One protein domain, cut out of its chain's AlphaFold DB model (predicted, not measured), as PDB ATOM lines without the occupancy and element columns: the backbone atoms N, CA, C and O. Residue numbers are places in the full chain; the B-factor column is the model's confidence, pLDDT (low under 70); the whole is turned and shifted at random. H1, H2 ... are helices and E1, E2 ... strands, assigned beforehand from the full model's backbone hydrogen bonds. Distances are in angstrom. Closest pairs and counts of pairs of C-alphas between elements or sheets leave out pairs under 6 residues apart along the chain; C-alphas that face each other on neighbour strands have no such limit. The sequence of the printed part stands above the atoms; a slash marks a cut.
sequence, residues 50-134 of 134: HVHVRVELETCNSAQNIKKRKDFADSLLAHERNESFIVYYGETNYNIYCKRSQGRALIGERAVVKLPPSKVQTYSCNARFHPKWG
ATOM      1  N   HIS A  50      20.497  39.631  23.822       94.19
ATOM      2  CA  HIS A  50      19.164  39.546  23.235       94.19
ATOM      3  C   HIS A  50      19.131  38.497  22.124       94.19
ATOM      4  O   HIS A  50      20.000  38.467  21.251       94.19
ATOM      5  N   VAL A  51      18.118  37.635  22.175       92.12
ATOM      6  CA  VAL A  51      17.959  36.526  21.236       92.12
ATOM      7  C   VAL A  51      17.370  37.042  19.939       92.12
ATOM      8  O   VAL A  51      16.277  37.609  19.913       92.12
ATOM      9  N   HIS A  52      18.073  36.780  18.845       89.12
ATOM     10  CA  HIS A  52      17.568  37.009  17.509       89.12
ATOM     11  C   HIS A  52      16.886  35.747  16.980       89.12
ATOM     12  O   HIS A  52      17.451  34.654  16.988       89.12
ATOM     13  N   VAL A  53      15.660  35.901  16.498       84.69
ATOM     14  CA  VAL A  53      14.890  34.803  15.911       84.69
ATOM     15  C   VAL A  53      15.183  34.732  14.438       84.69
ATOM     16  O   VAL A  53      15.056  35.740  13.746       84.69
ATOM     17  N   ARG A  54      15.486  33.538  13.949       79.50
ATOM     18  CA  ARG A  54      15.481  33.266  12.518       79.50
ATOM     19  C   ARG A  54      14.389  32.259  12.212       79.50
ATOM     20  O   ARG A  54      14.381  31.171  12.771       79.50
ATOM     21  N   VAL A  55      13.470  32.642  11.338       73.69
ATOM     22  CA  VAL A  55      12.560  31.698  10.685       73.69
ATOM     23  C   VAL A  55      13.313  31.106   9.496       73.69
ATOM     24  O   VAL A  55      14.076  31.825   8.844       73.69
ATOM     25  N   GLU A  56      13.163  29.807   9.238       67.44
ATOM     26  CA  GLU A  56      13.822  29.152   8.102       67.44
ATOM     27  C   GLU A  56      13.528  29.858   6.771       67.44
ATOM     28  O   GLU A  56      12.381  29.966   6.325       67.44
ATOM     29  N   LEU A  57      14.605  30.317   6.125       56.38
ATOM     30  CA  LEU A  57      14.597  31.117   4.896       56.38
ATOM     31  C   LEU A  57      13.893  30.426   3.724       56.38
ATOM     32  O   LEU A  57      13.306  31.109   2.880       56.38
ATOM     33  N   GLU A  58      13.937  29.092   3.685       56.94
ATOM     34  CA  GLU A  58      13.386  28.280   2.596       56.94
ATOM     35  C   GLU A  58      11.878  28.498   2.419       56.94
ATOM     36  O   GLU A  58      11.363  28.446   1.301       56.94
ATOM     37  N   THR A  59      11.174  28.858   3.495       60.38
ATOM     38  CA  THR A  59       9.747  29.195   3.427       60.38
ATOM     39  C   THR A  59       9.480  30.633   2.996       60.38
ATOM     40  O   THR A  59       8.500  30.890   2.302       60.38
ATOM     41  N   CYS A  60      10.346  31.591   3.335       64.12
ATOM     42  CA  CYS A  60      10.118  33.002   3.017       64.12
ATOM     43  C   CYS A  60      10.379  33.340   1.543       64.12
ATOM     44  O   CYS A  60       9.653  34.162   0.980       64.12
ATOM     45  N   ASN A  61      11.400  32.732   0.932       77.88
ATOM     46  CA  ASN A  61      11.885  33.072  -0.414       77.88
ATOM     47  C   ASN A  61      11.880  31.875  -1.373       77.88
ATOM     48  O   ASN A  61      12.691  31.810  -2.295       77.88
ATOM     49  N   SER A  62      10.959  30.929  -1.182       82.44
ATOM     50  CA  SER A  62      10.742  29.868  -2.166       82.44
ATOM     51  C   SER A  62      10.427  30.465  -3.545       82.44
ATOM     52  O   SER A  62       9.809  31.529  -3.652       82.44
ATOM     53  N   ALA A  63      10.800  29.764  -4.619       85.62
ATOM     54  CA  ALA A  63      10.502  30.200  -5.988       85.62
ATOM     55  C   ALA A  63       8.998  30.468  -6.198       85.62
ATOM     56  O   ALA A  63       8.613  31.412  -6.888       85.62
ATOM     57  N   GLN A  64       8.143  29.683  -5.534       84.94
ATOM     58  CA  GLN A  64       6.693  29.873  -5.535       84.94
ATOM     59  C   GLN A  64       6.284  31.208  -4.898       84.94
ATOM     60  O   GLN A  64       5.462  31.926  -5.463       84.94
ATOM     61  N   ASN A  65       6.862  31.568  -3.749       83.44
ATOM     62  CA  ASN A  65       6.544  32.817  -3.058       83.44
ATOM     63  C   ASN A  65       7.099  34.036  -3.799       83.44
ATOM     64  O   ASN A  65       6.429  35.065  -3.856       83.44
ATOM     65  N   ILE A  66       8.272  33.909  -4.422       86.38
ATOM     66  CA  ILE A  66       8.821  34.944  -5.307       86.38
ATOM     67  C   ILE A  66       7.871  35.187  -6.485       86.38
ATOM     68  O   ILE A  66       7.518  36.335  -6.751       86.38
ATOM     69  N   LYS A  67       7.399  34.118  -7.142       90.50
ATOM     70  CA  LYS A  67       6.441  34.227  -8.247       90.50
ATOM     71  C   LYS A  67       5.137  34.896  -7.804       90.50
ATOM     72  O   LYS A  67       4.742  35.885  -8.403       90.50
ATOM     73  N   LYS A  68       4.529  34.438  -6.703       88.38
ATOM     74  CA  LYS A  68       3.298  35.038  -6.155       88.38
ATOM     75  C   LYS A  68       3.457  36.528  -5.836       88.38
ATOM     76  O   LYS A  68       2.545  37.301  -6.104       88.38
ATOM     77  N   ARG A  69       4.604  36.942  -5.278       88.31
ATOM     78  CA  ARG A  69       4.895  38.361  -5.002       88.31
ATOM     79  C   ARG A  69       4.975  39.186  -6.284       88.31
ATOM     80  O   ARG A  69       4.472  40.303  -6.297       88.31
ATOM     81  N   LYS A  70       5.580  38.636  -7.340       92.69
ATOM     82  CA  LYS A  70       5.635  39.288  -8.650       92.69
ATOM     83  C   LYS A  70       4.238  39.419  -9.261       92.69
ATOM     84  O   LYS A  70       3.837  40.528  -9.582       92.69
ATOM     85  N   ASP A  71       3.489  38.320  -9.330       92.88
ATOM     86  CA  ASP A  71       2.140  38.298  -9.911       92.88
ATOM     87  C   ASP A  71       1.202  39.287  -9.182       92.88
ATOM     88  O   ASP A  71       0.409  39.991  -9.807       92.88
ATOM     89  N   PHE A  72       1.328  39.393  -7.853       88.62
ATOM     90  CA  PHE A  72       0.602  40.385  -7.058       88.62
ATOM     91  C   PHE A  72       1.009  41.826  -7.393       88.62
ATOM     92  O   PHE A  72       0.137  42.675  -7.565       88.62
ATOM     93  N   ALA A  73       2.312  42.110  -7.503       91.62
ATOM     94  CA  ALA A  73       2.808  43.441  -7.848       91.62
ATOM     95  C   ALA A  73       2.358  43.875  -9.253       91.62
ATOM     96  O   ALA A  73       1.914  45.008  -9.428       91.62
ATOM     97  N   ASP A  74       2.404  42.964 -10.227       93.75
ATOM     98  CA  ASP A  74       1.954  43.226 -11.597       93.75
ATOM     99  C   ASP A  74       0.446  43.553 -11.630       93.75
ATOM    100  O   ASP A  74       0.027  44.514 -12.280       93.75
ATOM    101  N   SER A  75      -0.368  42.809 -10.872       89.88
ATOM    102  CA  SER A  75      -1.808  43.073 -10.725       89.88
ATOM    103  C   SER A  75      -2.094  44.415 -10.042       89.88
ATOM    104  O   SER A  75      -2.930  45.193 -10.506       89.88
ATOM    105  N   LEU A  76      -1.353  44.734  -8.977       89.56
ATOM    106  CA  LEU A  76      -1.487  45.995  -8.250       89.56
ATOM    107  C   LEU A  76      -1.232  47.204  -9.163       89.56
ATOM    108  O   LEU A  76      -2.039  48.132  -9.190       89.56
ATOM    109  N   LEU A  77      -0.162  47.156  -9.963       91.69
ATOM    110  CA  LEU A  77       0.181  48.212 -10.919       91.69
ATOM    111  C   LEU A  77      -0.885  48.383 -12.011       91.69
ATOM    112  O   LEU A  77      -1.153  49.502 -12.448       91.69
ATOM    113  N   ALA A  78      -1.510  47.293 -12.463       90.12
ATOM    114  CA  ALA A  78      -2.605  47.369 -13.429       90.12
ATOM    115  C   ALA A  78      -3.841  48.070 -12.836       90.12
ATOM    116  O   ALA A  78      -4.449  48.914 -13.495       90.12
ATOM    117  N   HIS A  79      -4.191  47.768 -11.584       86.75
ATOM    118  CA  HIS A  79      -5.313  48.407 -10.897       86.75
ATOM    119  C   HIS A  79      -5.062  49.880 -10.561       86.75
ATOM    120  O   HIS A  79      -5.992  50.683 -10.651       86.75
ATOM    121  N   GLU A  80      -3.820  50.245 -10.241       87.44
ATOM    122  CA  GLU A  80      -3.409  51.639 -10.053       87.44
ATOM    123  C   GLU A  80      -3.587  52.453 -11.344       87.44
ATOM    124  O   GLU A  80      -4.197  53.519 -11.321       87.44
ATOM    125  N   ARG A  81      -3.164  51.910 -12.497       90.62
ATOM    126  CA  ARG A  81      -3.381  52.538 -13.817       90.62
ATOM    127  C   ARG A  81      -4.857  52.694 -14.175       90.62
ATOM    128  O   ARG A  81      -5.220  53.650 -14.850       90.62
ATOM    129  N   ASN A  82      -5.698  51.767 -13.722       88.56
ATOM    130  CA  ASN A  82      -7.146  51.812 -13.922       88.56
ATOM    131  C   ASN A  82      -7.862  52.714 -12.898       88.56
ATOM    132  O   ASN A  82      -9.092  52.696 -12.841       88.56
ATOM    133  N   GLU A  83      -7.117  53.447 -12.058       88.56
ATOM    134  CA  GLU A  83      -7.636  54.304 -10.984       88.56
ATOM    135  C   GLU A  83      -8.653  53.571 -10.086       88.56
ATOM    136  O   GLU A  83      -9.662  54.133  -9.649       88.56
ATOM    137  N   SER A  84      -8.414  52.275  -9.854       86.31
ATOM    138  CA  SER A  84      -9.262  51.440  -9.001       86.31
ATOM    139  C   SER A  84      -9.089  51.830  -7.535       86.31
ATOM    140  O   SER A  84      -8.003  52.224  -7.108       86.31
ATOM    141  N   PHE A  85     -10.140  51.666  -6.729       86.31
ATOM    142  CA  PHE A  85     -10.022  51.873  -5.288       86.31
ATOM    143  C   PHE A  85      -9.356  50.649  -4.652       86.31
ATOM    144  O   PHE A  85      -9.880  49.532  -4.731       86.31
ATOM    145  N   ILE A  86      -8.184  50.859  -4.049       86.81
ATOM    146  CA  ILE A  86      -7.362  49.799  -3.461       86.81
ATOM    147  C   ILE A  86      -7.530  49.837  -1.947       86.81
ATOM    148  O   ILE A  86      -7.166  50.823  -1.305       86.81
ATOM    149  N   VAL A  87      -8.034  48.745  -1.369       87.62
ATOM    150  CA  VAL A  87      -8.097  48.594   0.087       87.62
ATOM    151  C   VAL A  87      -7.197  47.461   0.539       87.62
ATOM    152  O   VAL A  87      -7.346  46.316   0.104       87.62
ATOM    153  N   TYR A  88      -6.271  47.797   1.434       84.62
ATOM    154  CA  TYR A  88      -5.368  46.848   2.065       84.62
ATOM    155  C   TYR A  88      -5.960  46.375   3.388       84.62
ATOM    156  O   TYR A  88      -6.186  47.179   4.292       84.62
ATOM    157  N   TYR A  89      -6.149  45.065   3.518       82.94
ATOM    158  CA  TYR A  89      -6.476  44.438   4.792       82.94
ATOM    159  C   TYR A  89      -5.363  43.462   5.162       82.94
ATOM    160  O   TYR A  89      -4.953  42.614   4.365       82.94
ATOM    161  N   GLY A  90      -4.846  43.618   6.377       78.56
ATOM    162  CA  GLY A  90      -3.845  42.735   6.956       78.56
ATOM    163  C   GLY A  90      -4.394  42.083   8.212       78.56
ATOM    164  O   GLY A  90      -5.066  42.732   9.011       78.56
ATOM    165  N   GLU A  91      -4.086  40.806   8.393       72.88
ATOM    166  CA  GLU A  91      -4.311  40.124   9.659       72.88
ATOM    167  C   GLU A  91      -3.047  40.233  10.514       72.88
ATOM    168  O   GLU A  91      -1.963  39.796  10.117       72.88
ATOM    169  N   THR A  92      -3.179  40.817  11.703       69.00
ATOM    170  CA  THR A  92      -2.103  40.804  12.695       69.00
ATOM    171  C   THR A  92      -2.163  39.480  13.443       69.00
ATOM    172  O   THR A  92      -2.924  39.320  14.395       69.00
ATOM    173  N   ASN A  93      -1.356  38.517  13.008       67.75
ATOM    174  CA  ASN A  93      -1.222  37.249  13.713       67.75
ATOM    175  C   ASN A  93      -0.447  37.441  15.022       67.75
ATOM    176  O   ASN A  93       0.629  38.045  15.044       67.75
ATOM    177  N   TYR A  94      -0.960  36.874  16.115       65.94
ATOM    178  CA  TYR A  94      -0.199  36.772  17.354       65.94
ATOM    179  C   TYR A  94       0.863  35.688  17.212       65.94
ATOM    180  O   TYR A  94       0.584  34.554  16.820       65.94
ATOM    181  N   ASN A  95       2.102  36.031  17.547       66.69
ATOM    182  CA  ASN A  95       3.168  35.051  17.591       66.69
ATOM    183  C   ASN A  95       2.977  34.136  18.814       66.69
ATOM    184  O   ASN A  95       3.205  34.565  19.941       66.69
ATOM    185  N   ILE A  96       2.588  32.879  18.583       69.00
ATOM    186  CA  ILE A  96       2.372  31.877  19.644       69.00
ATOM    187  C   ILE A  96       3.713  31.346  20.197       69.00
ATOM    188  O   ILE A  96       3.750  30.674  21.225       69.00
ATOM    189  N   TYR A  97       4.849  31.652  19.557       71.12
ATOM    190  CA  TYR A  97       6.153  31.212  20.049       71.12
ATOM    191  C   TYR A  97       6.562  31.955  21.326       71.12
ATOM    192  O   TYR A  97       7.164  33.033  21.287       71.12
ATOM    193  N   CYS A  98       6.319  31.315  22.466       74.56
ATOM    194  CA  CYS A  98       6.875  31.706  23.753       74.56
ATOM    195  C   CYS A  98       8.353  31.313  23.821       74.56
ATOM    196  O   CYS A  98       8.705  30.136  23.777       74.56
ATOM    197  N   LYS A  99       9.239  32.302  23.954       79.75
ATOM    198  CA  LYS A  99      10.663  32.068  24.210       79.75
ATOM    199  C   LYS A  99      11.235  33.140  25.122       79.75
ATOM    200  O   LYS A  99      10.657  34.213  25.293       79.75
ATOM    201  N   ARG A 100      12.424  32.869  25.646       87.75
ATOM    202  CA  ARG A 100      13.177  33.850  26.426       87.75
ATOM    203  C   ARG A 100      13.692  34.968  25.519       87.75
ATOM    204  O   ARG A 100      14.077  34.733  24.374       87.75
ATOM    205  N   SER A 101      13.705  36.187  26.051       89.94
ATOM    206  CA  SER A 101      14.225  37.378  25.365       89.94
ATOM    207  C   SER A 101      15.751  37.405  25.300       89.94
ATOM    208  O   SER A 101      16.317  38.084  24.442       89.94
ATOM    209  N   GLN A 102      16.410  36.674  26.201       93.69
ATOM    210  CA  GLN A 102      17.857  36.622  26.322       93.69
ATOM    211  C   GLN A 102      18.372  35.182  26.347       93.69
ATOM    212  O   GLN A 102      17.729  34.286  26.898       93.69
ATOM    213  N   GLY A 103      19.554  34.998  25.769       94.56
ATOM    214  CA  GLY A 103      20.282  33.741  25.671       94.56
ATOM    215  C   GLY A 103      21.785  34.003  25.704       94.56
ATOM    216  O   GLY A 103      22.213  35.152  25.836       94.56
ATOM    217  N   ARG A 104      22.599  32.952  25.616       95.19
ATOM    218  CA  ARG A 104      24.063  33.048  25.707       95.19
ATOM    219  C   ARG A 104      24.729  32.895  24.347       95.19
ATOM    220  O   ARG A 104      24.365  32.014  23.585       95.19
ATOM    221  N   ALA A 105      25.721  33.731  24.065       95.69
ATOM    222  CA  ALA A 105      26.600  33.561  22.909       95.69
ATOM    223  C   ALA A 105      27.992  34.128  23.205       95.69
ATOM    224  O   ALA A 105      28.156  34.931  24.136       95.69
ATOM    225  N   LEU A 106      28.977  33.727  22.403       96.12
ATOM    226  CA  LEU A 106      30.331  34.270  22.452       96.12
ATOM    227  C   LEU A 106      30.321  35.784  22.227       96.12
ATOM    228  O   LEU A 106      29.454  36.320  21.529       96.12
ATOM    229  N   ILE A 107      31.272  36.503  22.822       94.25
ATOM    230  CA  ILE A 107      31.501  37.927  22.527       94.25
ATOM    231  C   ILE A 107      31.723  38.100  21.010       94.25
ATOM    232  O   ILE A 107      32.344  37.269  20.367       94.25
ATOM    233  N   GLY A 108      31.143  39.151  20.419       93.44
ATOM    234  CA  GLY A 108      31.129  39.354  18.959       93.44
ATOM    235  C   GLY A 108      29.992  38.648  18.205       93.44
ATOM    236  O   GLY A 108      29.525  39.168  17.197       93.44
ATOM    237  N   GLU A 109      29.449  37.545  18.725       93.31
ATOM    238  CA  GLU A 109      28.386  36.790  18.042       93.31
ATOM    239  C   GLU A 109      26.963  37.180  18.478       93.31
ATOM    240  O   GLU A 109      26.755  37.891  19.465       93.31
ATOM    241  N   ARG A 110      25.938  36.722  17.751       92.56
ATOM    242  CA  ARG A 110      24.530  36.888  18.154       92.56
ATOM    243  C   ARG A 110      23.990  35.571  18.699       92.56
ATOM    244  O   ARG A 110      24.180  34.535  18.078       92.56
ATOM    245  N   ALA A 111      23.239  35.632  19.797       93.44
ATOM    246  CA  ALA A 111      22.415  34.504  20.222       93.44
ATOM    247  C   ALA A 111      21.277  34.334  19.206       93.44
ATOM    248  O   ALA A 111      20.458  35.244  19.039       93.44
ATOM    249  N   VAL A 112      21.252  33.206  18.496       90.94
ATOM    250  CA  VAL A 112      20.268  32.931  17.445       90.94
ATOM    251  C   VAL A 112      19.448  31.708  17.812       90.94
ATOM    252  O   VAL A 112      19.996  30.664  18.144       90.94
ATOM    253  N   VAL A 113      18.128  31.831  17.690       88.88
ATOM    254  CA  VAL A 113      17.202  30.699  17.777       88.88
ATOM    255  C   VAL A 113      16.536  30.531  16.425       88.88
ATOM    256  O   VAL A 113      15.884  31.455  15.928       88.88
ATOM    257  N   LYS A 114      16.721  29.351  15.833       85.38
ATOM    258  CA  LYS A 114      16.011  28.946  14.623       85.38
ATOM    259  C   LYS A 114      14.640  28.425  15.032       85.38
ATOM    260  O   LYS A 114      14.549  27.551  15.888       85.38
ATOM    261  N   LEU A 115      13.588  28.989  14.457       79.12
ATOM    262  CA  LEU A 115      12.236  28.474  14.614       79.12
ATOM    263  C   LEU A 115      11.803  27.805  13.312       79.12
ATOM    264  O   LEU A 115      12.088  28.349  12.236       79.12
ATOM    265  N   PRO A 116      11.087  26.671  13.401       75.50
ATOM    266  CA  PRO A 116      10.420  26.131  12.237       75.50
ATOM    267  C   PRO A 116       9.407  27.164  11.721       75.50
ATOM    268  O   PRO A 116       8.900  27.984  12.496       75.50
ATOM    269  N   PRO A 117       9.091  27.137  10.423       69.44
ATOM    270  CA  PRO A 117       8.037  27.970   9.875       69.44
ATOM    271  C   PRO A 117       6.725  27.690  10.610       69.44
ATOM    272  O   PRO A 117       6.323  26.535  10.786       69.44
ATOM    273  N   SER A 118       6.037  28.747  11.039       63.69
ATOM    274  CA  SER A 118       4.687  28.574  11.550       63.69
ATOM    275  C   SER A 118       3.794  28.140  10.387       63.69
ATOM    276  O   SER A 118       3.690  28.821   9.372       63.69
ATOM    277  N   LYS A 119       3.123  26.992  10.535       53.12
ATOM    278  CA  LYS A 119       2.106  26.503   9.583       53.12
ATOM    279  C   LYS A 119       0.825  27.340   9.595       53.12
ATOM    280  O   LYS A 119      -0.178  26.926   9.017       53.12
ATOM    281  N   VAL A 120       0.823  28.483  10.279       51.00
ATOM    282  CA  VAL A 120      -0.311  29.393  10.203       51.00
ATOM    283  C   VAL A 120      -0.339  29.872   8.764       51.00
ATOM    284  O   VAL A 120       0.649  30.422   8.275       51.00
ATOM    285  N   GLN A 121      -1.433  29.562   8.075       41.50
ATOM    286  CA  GLN A 121      -1.659  29.977   6.705       41.50
ATOM    287  C   GLN A 121      -1.431  31.484   6.667       41.50
ATOM    288  O   GLN A 121      -2.172  32.257   7.267       41.50
ATOM    289  N   THR A 122      -0.328  31.899   6.050       40.50
ATOM    290  CA  THR A 122      -0.109  33.307   5.778       40.50
ATOM    291  C   THR A 122      -1.130  33.644   4.715       40.50
ATOM    292  O   THR A 122      -0.927  33.379   3.530       40.50
ATOM    293  N   TYR A 123      -2.266  34.187   5.142       42.72
ATOM    294  CA  TYR A 123      -3.034  35.048   4.274       42.72
ATOM    295  C   TYR A 123      -2.071  36.179   3.926       42.72
ATOM    296  O   TYR A 123      -1.722  37.023   4.752       42.72
ATOM    297  N   SER A 124      -1.501  36.084   2.727       43.94
ATOM    298  CA  SER A 124      -0.787  37.173   2.080       43.94
ATOM    299  C   SER A 124      -1.589  38.454   2.266       43.94
ATOM    300  O   SER A 124      -2.813  38.385   2.311       43.94
ATOM    301  N   CYS A 125      -0.923  39.605   2.363       42.69
ATOM    302  CA  CYS A 125      -1.576  40.911   2.324       42.69
ATOM    303  C   CYS A 125      -2.649  40.897   1.225       42.69
ATOM    304  O   CYS A 125      -2.323  40.855   0.040       42.69
ATOM    305  N   ASN A 126      -3.918  40.825   1.622       54.72
ATOM    306  CA  ASN A 126      -5.008  40.648   0.682       54.72
ATOM    307  C   ASN A 126      -5.483  42.051   0.331       54.72
ATOM    308  O   ASN A 126      -6.063  42.756   1.158       54.72
ATOM    309  N   ALA A 127      -5.187  42.472  -0.894       58.12
ATOM    310  CA  ALA A 127      -5.772  43.674  -1.458       58.12
ATOM    311  C   ALA A 127      -7.075  43.289  -2.154       58.12
ATOM    312  O   ALA A 127      -7.108  42.350  -2.953       58.12
ATOM    313  N   ARG A 128      -8.156  44.008  -1.847       66.62
ATOM    314  CA  ARG A 128      -9.388  43.925  -2.632       66.62
ATOM    315  C   ARG A 128      -9.447  45.141  -3.545       66.62
ATOM    316  O   ARG A 128      -9.406  46.275  -3.072       66.62
ATOM    317  N   PHE A 129      -9.532  44.882  -4.845       73.44
ATOM    318  CA  PHE A 129      -9.669  45.910  -5.870       73.44
ATOM    319  C   PHE A 129     -11.147  46.097  -6.184       73.44
ATOM    320  O   PHE A 129     -11.815  45.154  -6.608       73.44
ATOM    321  N   HIS A 130     -11.661  47.302  -5.953       65.00
ATOM    322  CA  HIS A 130     -13.026  47.651  -6.331       65.00
ATOM    323  C   HIS A 130     -13.017  48.540  -7.582       65.00
ATOM    324  O   HIS A 130     -12.251  49.512  -7.627       65.00
ATOM    325  N   PRO A 131     -13.856  48.239  -8.596       60.12
ATOM    326  CA  PRO A 131     -14.092  49.171  -9.691       60.12
ATOM    327  C   PRO A 131     -14.737  50.450  -9.144       60.12
ATOM    328  O   PRO A 131     -15.413  50.416  -8.113       60.12
ATOM    329  N   LYS A 132     -14.504  51.585  -9.816       60.91
ATOM    330  CA  LYS A 132     -15.092  52.872  -9.427       60.91
ATOM    331  C   LYS A 132     -16.611  52.736  -9.312       60.91
ATOM    332  O   LYS A 132     -17.262  52.267 -10.243       60.91
ATOM    333  N   TRP A 133     -17.152  53.146  -8.169       59.25
ATOM    334  CA  TRP A 133     -18.586  53.342  -8.002       59.25
ATOM    335  C   TRP A 133     -18.974  54.541  -8.871       59.25
ATOM    336  O   TRP A 133     -18.464  55.640  -8.647       59.25
ATOM    337  N   GLY A 134     -19.755  54.281  -9.920       53.16
ATOM    338  CA  GLY A 134     -20.371  55.311 -10.760       53.16
ATOM    339  C   GLY A 134     -21.577  55.937 -10.083       53.16
ATOM    340  O   GLY A 134     -22.225  55.225  -9.282       53.16
TER     341      GLY A 134
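What this domain is: This is residues 50 to 134 of the 134 residues of an uncharacterized protein of Phytophthora parasitica P1569 (UniProt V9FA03). The domain is a long, open frame with a small pair of strands at each end: E1 beside E4 at one, with E3 near E4, and E2 beside E5 at the other, where the later part of the long helix H2 comes over the strands. H1 and H2, residues 90 to 101 and residues 116 to 125 run between the two ends with few contacts. The 85 printed residues hold two named helices and five named strands, in the order E1 H1 H2 E2 E3 E4 E5. The class is mixed, helices and strands; E1 and E4 make a parallel sheet, E2 and E5 an antiparallel one. The whole is extended, a rod spanning 63 by 25 by 25 A, with a radius of gyration of the C-alphas of 18.8 A.

Where its parts are: E1, residues 52 to 55, begins at C-alpha 52 (17.568, 37.009, 17.509). H1 is residues 57 to 60, and H2, residues 63 to 81, is 27.4 A long. E2 is residues 85 to 89, E3 residues 102 to 106, 13.3 A long, and E4 residues 112 to 115. E5, residues 126 to 130, ends at C-alpha 130 (-13.026, 47.651, -6.331).

How they stand to each other: E1 and E4 are parallel at 29 degrees, with N 54 and O 113 2.9 A apart, within hydrogen-bond range. E3 pairs with no named strand; it and E4 are near each other, with 5 pairs of C-alphas within 10 A. H1 and H2 meet only through their link. In H2 every O i to N i+4 pair is within hydrogen-bond range; H1 is too short for one. The closest C-alphas of H2 and E5, of His 79 and Phe 129, are 7.1 A apart. E2 and E5 are antiparallel at 156 degrees, with N 128 and O 87 3.1 A apart, within hydrogen-bond range. E1 and E2 are apart.

The domain as a whole: The C-alphas farthest apart, of Leu 106 and Gly 134, are 64.2 A apart. The printed part has no cut. The link E2 to E3 is long, 12 residues. The mean pLDDT of the printed part is 77.9; residues 56 to 60, 92 to 96, 117 to 128 and 130 to 134 are under 70.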